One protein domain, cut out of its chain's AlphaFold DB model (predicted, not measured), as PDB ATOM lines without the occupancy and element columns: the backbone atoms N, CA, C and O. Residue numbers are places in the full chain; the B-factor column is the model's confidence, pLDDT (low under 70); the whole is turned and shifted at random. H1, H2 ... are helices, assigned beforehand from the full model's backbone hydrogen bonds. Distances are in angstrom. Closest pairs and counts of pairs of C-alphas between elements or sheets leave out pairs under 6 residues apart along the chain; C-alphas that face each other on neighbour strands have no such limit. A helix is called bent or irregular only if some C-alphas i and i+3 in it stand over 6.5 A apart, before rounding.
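Overview. This is residues 18 to 108 of the 123 residues of an uncharacterized protein of Artemisia annua (UniProt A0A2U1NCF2). An open zigzag of helices: long H2 lies in the middle, H1 packs on it with residues 20 to 23, H3 makes a corner at its end, and H4 turns off H3 towards short H5. Residues 33 to 39 stick out. The printed part has 91 residues with five named helices, H1 to H5 in chain order, all helix, loose, radius of gyration of the C-alphas 16.9 A, spanning 48 by 32 by 23 A.

Along the chain. H2, residues 49 to 68, is 28.8 A long. H1, residues 18 to 31, starts at C-alpha 18 (-37.305, 103.813, 221.513), 20.7 A; it is irregular, C-alphas 19 and 22 being 8.2 A apart. H3 is 75 to 87, H4 90 to 102, H5 104 to 107, ending at C-alpha 107 (-44.017, 84.639, 212.247).

Arrangement. H2 touches H1, closest C-alphas Arg 59 and Val 23, 6.6 A, at a steep tilt of 65 degrees. H2 touches H3, closest C-alphas Leu 68 and Ser 75, 4.7 A. H3 and H4 are close but not clearly touching. O i to N i+4 pairs are within hydrogen-bond range throughout H2, H3 and H4, and 8 of 10 in H1.

Size, cuts and confidence. The printed part has no cut; the H1 to H2 link is long. No printed residue is under 70.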
ATOM      1  N   HIS A  18     -35.945 104.305 221.728       75.56
ATOM      2  CA  HIS A  18     -37.305 103.813 221.513       75.56
ATOM      3  C   HIS A  18     -37.355 102.299 221.248       75.56
ATOM      4  O   HIS A  18     -38.392 101.676 221.463       75.56
ATOM      5  N   VAL A  19     -36.235 101.699 220.832       78.44
ATOM      6  CA  VAL A  19     -36.123 100.258 220.562       78.44
ATOM      7  C   VAL A  19     -35.822  99.460 221.838       78.44
ATOM      8  O   VAL A  19     -36.371  98.379 222.037       78.44
ATOM      9  N   ASP A  20     -34.965  99.992 222.716       84.62
ATOM     10  CA  ASP A  20     -34.382  99.271 223.860       84.62
ATOM     11  C   ASP A  20     -34.675  99.891 225.228       84.62
ATOM     12  O   ASP A  20     -34.114  99.456 226.234       84.62
ATOM     13  N   CYS A  21     -35.568 100.878 225.317       87.50
ATOM     14  CA  CYS A  21     -35.860 101.604 226.558       87.50
ATOM     15  C   CYS A  21     -36.142 100.673 227.748       87.50
ATOM     16  O   CYS A  21     -35.654 100.911 228.850       87.50
ATOM     17  N   ARG A  22     -36.868  99.571 227.520       89.00
ATOM     18  CA  ARG A  22     -37.178  98.573 228.553       89.00
ATOM     19  C   ARG A  22     -35.955  97.766 228.976       89.00
ATOM     20  O   ARG A  22     -35.815  97.457 230.153       89.00
ATOM     21  N   VAL A  23     -35.072  97.438 228.035       90.88
ATOM     22  CA  VAL A  23     -33.808  96.743 228.321       90.88
ATOM     23  C   VAL A  23     -32.936  97.629 229.200       90.88
ATOM     24  O   VAL A  23     -32.482  97.170 230.244       90.88
ATOM     25  N   PHE A  24     -32.785  98.907 228.845       89.19
ATOM     26  CA  PHE A  24     -32.082  99.879 229.683       89.19
ATOM     27  C   PHE A  24     -32.718 100.002 231.068       89.19
ATOM     28  O   PHE A  24     -32.006  99.915 232.059       89.19
ATOM     29  N   ALA A  25     -34.046 100.121 231.161       89.75
ATOM     30  CA  ALA A  25     -34.736 100.205 232.449       89.75
ATOM     31  C   ALA A  25     -34.465  98.982 233.344       89.75
ATOM     32  O   ALA A  25     -34.167  99.139 234.524       89.75
ATOM     33  N   MET A  26     -34.515  97.769 232.789       92.75
ATOM     34  CA  MET A  26     -34.225  96.543 233.540       92.75
ATOM     35  C   MET A  26     -32.755  96.455 233.959       92.75
ATOM     36  O   MET A  26     -32.478  96.122 235.106       92.75
ATOM     37  N   ILE A  27     -31.819  96.812 233.074       89.75
ATOM     38  CA  ILE A  27     -30.387  96.881 233.407       89.75
ATOM     39  C   ILE A  27     -30.146  97.907 234.516       89.75
ATOM     40  O   ILE A  27     -29.377  97.640 235.435       89.75
ATOM     41  N   HIS A  28     -30.814  99.060 234.462       87.88
ATOM     42  CA  HIS A  28     -30.706 100.080 235.498       87.88
ATOM     43  C   HIS A  28     -31.189  99.548 236.844       87.88
ATOM     44  O   HIS A  28     -30.457  99.625 237.820       87.88
ATOM     45  N   MET A  29     -32.386  98.966 236.896       89.38
ATOM     46  CA  MET A  29     -32.919  98.409 238.141       89.38
ATOM     47  C   MET A  29     -32.051  97.266 238.688       89.38
ATOM     48  O   MET A  29     -31.895  97.167 239.898       89.38
ATOM     49  N   GLU A  30     -31.458  96.434 237.823       87.25
ATOM     50  CA  GLU A  30     -30.580  95.330 238.244       87.25
ATOM     51  C   GLU A  30     -29.213  95.812 238.760       87.25
ATOM     52  O   GLU A  30     -28.662  95.213 239.676       87.25
ATOM     53  N   SER A  31     -28.646  96.868 238.170       85.50
ATOM     54  CA  SER A  31     -27.265  97.305 238.447       85.50
ATOM     55  C   SER A  31     -27.152  98.508 239.381       85.50
ATOM     56  O   SER A  31     -26.041  98.883 239.753       85.50
ATOM     57  N   TYR A  32     -28.261  99.166 239.730       85.00
ATOM     58  CA  TYR A  32     -28.203 100.376 240.542       85.00
ATOM     59  C   TYR A  32     -27.912 100.052 242.009       85.00
ATOM     60  O   TYR A  32     -28.756  99.523 242.726       85.00
ATOM     61  N   VAL A  33     -26.724 100.447 242.463       84.31
ATOM     62  CA  VAL A  33     -26.247 100.249 243.843       84.31
ATOM     63  C   VAL A  33     -26.022 101.569 244.594       84.31
ATOM     64  O   VAL A  33     -25.272 101.624 245.561       84.31
ATOM     65  N   GLY A  34     -26.654 102.661 244.147       84.56
ATOM     66  CA  GLY A  34     -26.498 103.992 244.756       84.56
ATOM     67  C   GLY A  34     -25.297 104.801 244.249       84.56
ATOM     68  O   GLY A  34     -25.027 105.891 244.752       84.56
ATOM     69  N   GLU A  35     -24.581 104.303 243.239       82.44
ATOM     70  CA  GLU A  35     -23.442 105.001 242.644       82.44
ATOM     71  C   GLU A  35     -23.834 106.253 241.841       82.44
ATOM     72  O   GLU A  35     -24.947 106.404 241.331       82.44
ATOM     73  N   THR A  36     -22.872 107.169 241.684       84.00
ATOM     74  CA  THR A  36     -23.036 108.331 240.801       84.00
ATOM     75  C   THR A  36     -23.021 107.908 239.330       84.00
ATOM     76  O   THR A  36     -22.287 107.002 238.945       84.00
ATOM     77  N   VAL A  37     -23.743 108.631 238.466       83.19
ATOM     78  CA  VAL A  37     -23.833 108.344 237.013       83.19
ATOM     79  C   VAL A  37     -22.467 108.214 236.325       83.19
ATOM     80  O   VAL A  37     -22.334 107.481 235.350       83.19
ATOM     81  N   LYS A  38     -21.443 108.926 236.811       81.69
ATOM     82  CA  LYS A  38     -20.087 108.878 236.244       81.69
ATOM     83  C   LYS A  38     -19.414 107.517 236.454       81.69
ATOM     84  O   LYS A  38     -18.652 107.085 235.582       81.69
ATOM     85  N   ASN A  39     -19.682 106.895 237.600       82.81
ATOM     86  CA  ASN A  39     -19.056 105.649 238.039       82.81
ATOM     87  C   ASN A  39     -19.935 104.430 237.763       82.81
ATOM     88  O   ASN A  39     -19.396 103.341 237.635       82.81
ATOM     89  N   TRP A  40     -21.240 104.645 237.576       86.31
ATOM     90  CA  TRP A  40     -22.201 103.587 237.324       86.31
ATOM     91  C   TRP A  40     -21.894 102.831 236.025       86.31
ATOM     92  O   TRP A  40     -22.238 103.263 234.917       86.31
ATOM     93  N   ASP A  41     -21.236 101.686 236.181       85.62
ATOM     94  CA  ASP A  41     -20.925 100.765 235.101       85.62
ATOM     95  C   ASP A  41     -21.978  99.659 235.028       85.62
ATOM     96  O   ASP A  41     -22.210  98.913 235.976       85.62
ATOM     97  N   VAL A  42     -22.617  99.556 233.868       87.19
ATOM     98  CA  VAL A  42     -23.635  98.537 233.584       87.19
ATOM     99  C   VAL A  42     -23.155  97.529 232.535       87.19
ATOM    100  O   VAL A  42     -23.944  96.752 231.994       87.19
ATOM    101  N   GLY A  43     -21.858  97.554 232.202       86.69
ATOM    102  CA  GLY A  43     -21.242  96.680 231.206       86.69
ATOM    103  C   GLY A  43     -21.611  97.027 229.762       86.69
ATOM    104  O   GLY A  43     -21.464  96.189 228.869       86.69
ATOM    105  N   LEU A  44     -22.108  98.244 229.518       89.62
ATOM    106  CA  LEU A  44     -22.431  98.755 228.185       89.62
ATOM    107  C   LEU A  44     -21.401  99.795 227.744       89.62
ATOM    108  O   LEU A  44     -21.019 100.685 228.502       89.62
ATOM    109  N   CYS A  45     -20.964  99.681 226.490       89.62
ATOM    110  CA  CYS A  45     -20.091 100.665 225.864       89.62
ATOM    111  C   CYS A  45     -20.897 101.800 225.221       89.62
ATOM    112  O   CYS A  45     -22.119 101.735 225.102       89.62
ATOM    113  N   GLN A  46     -20.191 102.834 224.766       89.38
ATOM    114  CA  GLN A  46     -20.784 103.884 223.944       89.38
ATOM    115  C   GLN A  46     -21.399 103.303 222.660       89.38
ATOM    116  O   GLN A  46     -20.958 102.264 222.151       89.38
ATOM    117  N   GLU A  47     -22.422 103.992 222.153       89.12
ATOM    118  CA  GLU A  47     -23.145 103.657 220.927       89.12
ATOM    119  C   GLU A  47     -22.198 103.313 219.764       89.12
ATOM    120  O   GLU A  47     -21.360 104.112 219.356       89.12
ATOM    121  N   SER A  48     -22.290 102.060 219.316       90.06
ATOM    122  CA  SER A  48     -21.444 101.404 218.311       90.06
ATOM    123  C   SER A  48     -22.045 100.033 217.960       90.06
ATOM    124  O   SER A  48     -22.919  99.538 218.677       90.06
ATOM    125  N   ASP A  49     -21.540  99.345 216.934       90.31
ATOM    126  CA  ASP A  49     -21.979  97.974 216.600       90.31
ATOM    127  C   ASP A  49     -21.736  96.977 217.744       90.31
ATOM    128  O   ASP A  49     -22.509  96.038 217.981       90.31
ATOM    129  N   LYS A  50     -20.679  97.226 218.528       92.44
ATOM    130  CA  LYS A  50     -20.414  96.497 219.769       92.44
ATOM    131  C   LYS A  50     -21.534  96.723 220.783       92.44
ATOM    132  O   LYS A  50     -21.980  95.757 221.401       92.44
ATOM    133  N   HIS A  51     -22.031  97.954 220.924       91.19
ATOM    134  CA  HIS A  51     -23.160  98.259 221.805       91.19
ATOM    135  C   HIS A  51     -24.425  97.513 221.374       91.19
ATOM    136  O   HIS A  51     -25.062  96.872 222.204       91.19
ATOM    137  N   VAL A  52     -24.741  97.495 220.075       90.19
ATOM    138  CA  VAL A  52     -25.886  96.742 219.532       90.19
ATOM    139  C   VAL A  52     -25.772  95.249 219.862       90.19
ATOM    140  O   VAL A  52     -26.734  94.620 220.310       90.19
ATOM    141  N   SER A  53     -24.577  94.678 219.707       91.56
ATOM    142  CA  SER A  53     -24.306  93.278 220.047       91.56
ATOM    143  C   SER A  53     -24.450  93.000 221.548       91.56
ATOM    144  O   SER A  53     -25.013  91.971 221.936       91.56
ATOM    145  N   LEU A  54     -23.995  93.920 222.405       91.88
ATOM    146  CA  LEU A  54     -24.176  93.837 223.857       91.88
ATOM    147  C   LEU A  54     -25.657  93.920 224.242       91.88
ATOM    148  O   LEU A  54     -26.124  93.077 225.006       91.88
ATOM    149  N   LEU A  55     -26.423  94.845 223.661       91.94
ATOM    150  CA  LEU A  55     -27.867  94.957 223.887       91.94
ATOM    151  C   LEU A  55     -28.602  93.685 223.457       91.94
ATOM    152  O   LEU A  55     -29.451  93.185 224.193       91.94
ATOM    153  N   ARG A  56     -28.226  93.081 222.321       91.94
ATOM    154  CA  ARG A  56     -28.778  91.786 221.896       91.94
ATOM    155  C   ARG A  56     -28.508  90.688 222.929       91.94
ATOM    156  O   ARG A  56     -29.419  89.926 223.245       91.94
ATOM    157  N   ARG A  57     -27.296  90.619 223.488       92.69
ATOM    158  CA  ARG A  57     -26.959  89.677 224.574       92.69
ATOM    159  C   ARG A  57     -27.765  89.956 225.843       92.69
ATOM    160  O   ARG A  57     -28.252  89.010 226.456       92.69
ATOM    161  N   MET A  58     -27.948  91.224 226.211       92.38
ATOM    162  CA  MET A  58     -28.755  91.605 227.373       92.38
ATOM    163  C   MET A  58     -30.224  91.216 227.197       92.38
ATOM    164  O   MET A  58     -30.802  90.640 228.112       92.38
ATOM    165  N   ARG A  59     -30.808  91.423 226.007       93.12
ATOM    166  CA  ARG A  59     -32.164  90.946 225.685       93.12
ATOM    167  C   ARG A  59     -32.298  89.444 225.916       93.12
ATOM    168  O   ARG A  59     -33.248  89.025 226.566       93.12
ATOM    169  N   PHE A  60     -31.341  88.646 225.434       93.31
ATOM    170  CA  PHE A  60     -31.345  87.202 225.676       93.31
ATOM    171  C   PHE A  60     -31.234  86.873 227.165       93.31
ATOM    172  O   PHE A  60     -32.060  86.124 227.670       93.31
ATOM    173  N   LYS A  61     -30.282  87.477 227.888       93.81
ATOM    174  CA  LYS A  61     -30.097  87.247 229.329       93.81
ATOM    175  C   LYS A  61     -31.374  87.545 230.118       93.81
ATOM    176  O   LYS A  61     -31.783  86.738 230.947       93.81
ATOM    177  N   ILE A  62     -32.006  88.683 229.849       94.44
ATOM    178  CA  ILE A  62     -33.240  89.094 230.520       94.44
ATOM    179  C   ILE A  62     -34.395  88.159 230.151       94.44
ATOM    180  O   ILE A  62     -35.100  87.693 231.040       94.44
ATOM    181  N   ALA A  63     -34.571  87.836 228.867       94.69
ATOM    182  CA  ALA A  63     -35.620  86.919 228.428       94.69
ATOM    183  C   ALA A  63     -35.462  85.533 229.068       94.69
ATOM    184  O   ALA A  63     -36.432  84.988 229.580       94.69
ATOM    185  N   THR A  64     -34.242  84.992 229.114       95.00
ATOM    186  CA  THR A  64     -33.948  83.728 229.797       95.00
ATOM    187  C   THR A  64     -34.271  83.811 231.285       95.00
ATOM    188  O   THR A  64     -34.937  82.915 231.795       95.00
ATOM    189  N   LYS A  65     -33.876  84.892 231.974       94.81
ATOM    190  CA  LYS A  65     -34.235  85.099 233.384       94.81
ATOM    191  C   LYS A  65     -35.747  85.089 233.590       94.81
ATOM    192  O   LYS A  65     -36.203  84.394 234.480       94.81
ATOM    193  N   ILE A  66     -36.515  85.806 232.765       95.44
ATOM    194  CA  ILE A  66     -37.984  85.849 232.857       95.44
ATOM    195  C   ILE A  66     -38.590  84.467 232.597       95.44
ATOM    196  O   ILE A  66     -39.445  84.015 233.354       95.44
ATOM    197  N   LEU A  67     -38.147  83.784 231.539       96.94
ATOM    198  CA  LEU A  67     -38.674  82.475 231.158       96.94
ATOM    199  C   LEU A  67     -38.427  81.416 232.234       96.94
ATOM    200  O   LEU A  67     -39.293  80.572 232.439       96.94
ATOM    201  N   LEU A  68     -37.285  81.476 232.917       95.88
ATOM    202  CA  LEU A  68     -36.871  80.482 233.908       95.88
ATOM    203  C   LEU A  68     -37.130  80.907 235.362       95.88
ATOM    204  O   LEU A  68     -36.825  80.145 236.273       95.88
ATOM    205  N   HIS A  69     -37.673  82.104 235.601       96.75
ATOM    206  CA  HIS A  69     -37.922  82.604 236.954       96.75
ATOM    207  C   HIS A  69     -38.958  81.743 237.686       96.75
ATOM    208  O   HIS A  69     -39.963  81.360 237.093       96.75
ATOM    209  N   GLU A  70     -38.792  81.530 238.991       96.56
ATOM    210  CA  GLU A  70     -39.727  80.744 239.817       96.56
ATOM    211  C   GLU A  70     -41.170  81.284 239.788       96.56
ATOM    212  O   GLU A  70     -42.130  80.523 239.756       96.56
ATOM    213  N   LEU A  71     -41.321  82.610 239.710       96.81
ATOM    214  CA  LEU A  71     -42.624  83.283 239.589       96.81
ATOM    215  C   LEU A  71     -43.296  83.097 238.220       96.81
ATOM    216  O   LEU A  71     -44.484  83.387 238.077       96.81
ATOM    217  N   ASN A  72     -42.565  82.658 237.192       97.62
ATOM    218  CA  ASN A  72     -43.188  82.321 235.923       97.62
ATOM    219  C   ASN A  72     -43.904  80.975 236.076       97.62
ATOM    220  O   ASN A  72     -43.257  79.934 236.182       97.62
ATOM    221  N   LEU A  73     -45.240  80.994 235.999       98.00
ATOM    222  CA  LEU A  73     -46.099  79.804 236.050       98.00
ATOM    223  C   LEU A  73     -45.672  78.712 235.053       98.00
ATOM    224  O   LEU A  73     -45.927  77.529 235.262       98.00
ATOM    225  N   HIS A  74     -45.030  79.102 233.953       97.88
ATOM    226  CA  HIS A  74     -44.583  78.193 232.902       97.88
ATOM    227  C   HIS A  74     -43.083  77.878 232.943       97.88
ATOM    228  O   HIS A  74     -42.586  77.267 231.997       97.88
ATOM    229  N   SER A  75     -42.359  78.261 233.998       97.75
ATOM    230  CA  SER A  75     -40.911  78.034 234.122       97.75
ATOM    231  C   SER A  75     -40.530  76.565 233.952       97.75
ATOM    232  O   SER A  75     -39.681  76.255 233.117       97.75
ATOM    233  N   GLN A  76     -41.226  75.645 234.629       97.62
ATOM    234  CA  GLN A  76     -40.972  74.206 234.494       97.62
ATOM    235  C   GLN A  76     -41.155  73.722 233.051       97.62
ATOM    236  O   GLN A  76     -40.289  73.048 232.501       97.62
ATOM    237  N   LYS A  77     -42.231  74.156 232.385       97.50
ATOM    238  CA  LYS A  77     -42.462  73.835 230.970       97.50
ATOM    239  C   LYS A  77     -41.325  74.348 230.079       97.50
ATOM    240  O   LYS A  77     -40.976  73.688 229.104       97.50
ATOM    241  N   MET A  78     -40.763  75.523 230.375       97.38
ATOM    242  CA  MET A  78     -39.617  76.056 229.628       97.38
ATOM    243  C   MET A  78     -38.359  75.206 229.835       97.38
ATOM    244  O   MET A  78     -37.656  74.949 228.858       97.38
ATOM    245  N   TYR A  79     -38.106  74.724 231.057       95.62
ATOM    246  CA  TYR A  79     -37.026  73.771 231.326       95.62
ATOM    247  C   TYR A  79     -37.211  72.471 230.543       95.62
ATOM    248  O   TYR A  79     -36.304  72.072 229.816       95.62
ATOM    249  N   ASP A  80     -38.391  71.857 230.616       96.81
ATOM    250  CA  ASP A  80     -38.672  70.591 229.931       96.81
ATOM    251  C   ASP A  80     -38.467  70.711 228.414       96.81
ATOM    252  O   ASP A  80     -37.895  69.826 227.777       96.81
ATOM    253  N   LEU A  81     -38.902  71.827 227.817       96.31
ATOM    254  CA  LEU A  81     -38.675  72.113 226.399       96.31
ATOM    255  C   LEU A  81     -37.189  72.310 226.079       96.31
ATOM    256  O   LEU A  81     -36.733  71.835 225.042       96.31
ATOM    257  N   ALA A  82     -36.437  72.992 226.946       94.69
ATOM    258  CA  ALA A  82     -35.006  73.202 226.753       94.69
ATOM    259  C   ALA A  82     -34.222  71.882 226.813       94.69
ATOM    260  O   ALA A  82     -33.369  71.656 225.956       94.69
ATOM    261  N   PHE A  83     -34.543  70.994 227.759       96.25
ATOM    262  CA  PHE A  83     -33.919  69.672 227.862       96.25
ATOM    263  C   PHE A  83     -34.258  68.788 226.662       96.25
ATOM    264  O   PHE A  83     -33.346  68.294 226.005       96.25
ATOM    265  N   LYS A  84     -35.536  68.696 226.277       96.69
ATOM    266  CA  LYS A  84     -35.937  67.971 225.059       96.69
ATOM    267  C   LYS A  84     -35.245  68.511 223.813       96.69
ATOM    268  O   LYS A  84     -34.856  67.751 222.938       96.69
ATOM    269  N   PHE A  85     -35.070  69.828 223.722       96.19
ATOM    270  CA  PHE A  85     -34.336  70.425 222.612       96.19
ATOM    271  C   PHE A  85     -32.856  70.027 222.616       96.19
ATOM    272  O   PHE A  85     -32.277  69.884 221.546       96.19
ATOM    273  N   GLN A  86     -32.231  69.841 223.783       95.94
ATOM    274  CA  GLN A  86     -30.843  69.380 223.888       95.94
ATOM    275  C   GLN A  86     -30.650  67.914 223.492       95.94
ATOM    276  O   GLN A  86     -29.564  67.584 223.026       95.94
ATOM    277  N   GLU A  87     -31.673  67.074 223.644       96.88
ATOM    278  CA  GLU A  87     -31.653  65.660 223.238       96.88
ATOM    279  C   GLU A  87     -31.688  65.468 221.712       96.88
ATOM    280  O   GLU A  87     -31.309  64.411 221.211       96.88
ATOM    281  N   ILE A  88     -32.128  66.485 220.964       97.12
ATOM    282  CA  ILE A  88     -32.115  66.476 219.497       97.12
ATOM    283  C   ILE A  88     -30.667  66.543 218.999       97.12
ATOM    284  O   ILE A  88     -29.845  67.288 219.542       97.12
ATOM    285  N   ASP A  89     -30.366  65.818 217.919       97.31
ATOM    286  CA  ASP A  89     -29.046  65.848 217.299       97.31
ATOM    287  C   ASP A  89     -28.632  67.271 216.880       97.31
ATOM    288  O   ASP A  89     -29.449  68.146 216.566       97.31
ATOM    289  N   GLU A  90     -27.324  67.518 216.886       96.25
ATOM    290  CA  GLU A  90     -26.792  68.860 216.684       96.25
ATOM    291  C   GLU A  90     -27.177  69.456 215.323       96.25
ATOM    292  O   GLU A  90     -27.535  70.638 215.260       96.25
ATOM    293  N   GLN A  91     -27.162  68.653 214.253       96.94
ATOM    294  CA  GLN A  91     -27.477  69.125 212.906       96.94
ATOM    295  C   GLN A  91     -28.940  69.559 212.817       96.94
ATOM    296  O   GLN A  91     -29.233  70.658 212.333       96.94
ATOM    297  N   THR A  92     -29.851  68.759 213.368       97.38
ATOM    298  CA  THR A  92     -31.277  69.083 213.416       97.38
ATOM    299  C   THR A  92     -31.548  70.294 214.302       97.38
ATOM    300  O   THR A  92     -32.303  71.179 213.895       97.38
ATOM    301  N   ARG A  93     -30.903  70.434 215.470       96.94
ATOM    302  CA  ARG A  93     -31.048  71.650 216.296       96.94
ATOM    303  C   ARG A  93     -30.614  72.905 215.553       96.94
ATOM    304  O   ARG A  93     -31.334  73.905 215.579       96.94
ATOM    305  N   ILE A  94     -29.446  72.872 214.904       96.88
ATOM    306  CA  ILE A  94     -28.938  74.003 214.118       96.88
ATOM    307  C   ILE A  94     -29.930  74.331 213.006       96.88
ATOM    308  O   ILE A  94     -30.278  75.499 212.824       96.88
ATOM    309  N   TRP A  95     -30.445  73.316 212.313       97.38
ATOM    310  CA  TRP A  95     -31.458  73.503 211.284       97.38
ATOM    311  C   TRP A  95     -32.728  74.164 211.837       97.38
ATOM    312  O   TRP A  95     -33.179  75.157 211.264       97.38
ATOM    313  N   ILE A  96     -33.256  73.709 212.982       95.88
ATOM    314  CA  ILE A  96     -34.427  74.310 213.645       95.88
ATOM    315  C   ILE A  96     -34.169  75.789 213.960       95.88
ATOM    316  O   ILE A  96     -35.003  76.642 213.647       95.88
ATOM    317  N   ILE A  97     -33.007  76.118 214.536       94.69
ATOM    318  CA  ILE A  97     -32.634  77.498 214.889       94.69
ATOM    319  C   ILE A  97     -32.553  78.371 213.635       94.69
ATOM    320  O   ILE A  97     -33.147  79.450 213.583       94.69
ATOM    321  N   VAL A  98     -31.841  77.909 212.607       95.81
ATOM    322  CA  VAL A  98     -31.670  78.646 211.349       95.81
ATOM    323  C   VAL A  98     -33.016  78.848 210.662       95.81
ATOM    324  O   VAL A  98     -33.313  79.956 210.214       95.81
ATOM    325  N   ASN A  99     -33.859  77.817 210.616       95.69
ATOM    326  CA  ASN A  99     -35.189  77.897 210.030       95.69
ATOM    327  C   ASN A  99     -36.085  78.886 210.796       95.69
ATOM    328  O   ASN A  99     -36.771  79.705 210.185       95.69
ATOM    329  N   ALA A 100     -36.028  78.891 212.130       92.50
ATOM    330  CA  ALA A 100     -36.764  79.844 212.957       92.50
ATOM    331  C   ALA A 100     -36.311  81.299 212.731       92.50
ATOM    332  O   ALA A 100     -37.147  82.208 212.740       92.50
ATOM    333  N   ILE A 101     -35.010  81.530 212.513       90.75
ATOM    334  CA  ILE A 101     -34.459  82.856 212.194       90.75
ATOM    335  C   ILE A 101     -34.902  83.301 210.798       90.75
ATOM    336  O   ILE A 101     -35.396  84.418 210.653       90.75
ATOM    337  N   LYS A 102     -34.771  82.433 209.787       92.81
ATOM    338  CA  LYS A 102     -35.161  82.731 208.398       92.81
ATOM    339  C   LYS A 102     -36.641  83.094 208.288       92.81
ATOM    340  O   LYS A 102     -36.985  84.070 207.634       92.81
ATOM    341  N   ASN A 103     -37.504  82.367 208.995       92.56
ATOM    342  CA  ASN A 103     -38.950  82.591 208.969       92.56
ATOM    343  C   ASN A 103     -39.437  83.627 209.995       92.56
ATOM    344  O   ASN A 103     -40.638  83.739 210.236       92.56
ATOM    345  N   ARG A 104     -38.536  84.384 210.637       88.44
ATOM    346  CA  ARG A 104     -38.916  85.359 211.668       88.44
ATOM    347  C   ARG A 104     -39.894  86.411 211.143       88.44
ATOM    348  O   ARG A 104     -40.887  86.659 211.808       88.44
ATOM    349  N   ALA A 105     -39.641  86.975 209.962       85.81
ATOM    350  CA  ALA A 105     -40.492  88.015 209.376       85.81
ATOM    351  C   ALA A 105     -41.917  87.525 209.054       85.81
ATOM    352  O   ALA A 105     -42.854  88.314 209.079       85.81
ATOM    353  N   TYR A 106     -42.085  86.228 208.777       87.31
ATOM    354  CA  TYR A 106     -43.400  85.624 208.564       87.31
ATOM    355  C   TYR A 106     -44.142  85.379 209.886       87.31
ATOM    356  O   TYR A 106     -45.341  85.621 209.975       87.31
ATOM    357  N   ARG A 107     -43.431  84.907 210.921       83.50
ATOM    358  CA  ARG A 107     -44.017  84.639 212.247       83.50
ATOM    359  C   ARG A 107     -44.392  85.920 212.991       83.50
ATOM    360  O   ARG A 107     -45.447  85.973 213.608       83.50
ATOM    361  N   ASP A 108     -43.525  86.926 212.906       81.88
ATOM    362  CA  ASP A 108     -43.645  88.212 213.585       81.88
ATOM    363  C   ASP A 108     -43.525  89.343 212.546       81.88
ATOM    364  O   ASP A 108     -42.465  89.973 212.445       81.88
TER     365      ASP A 108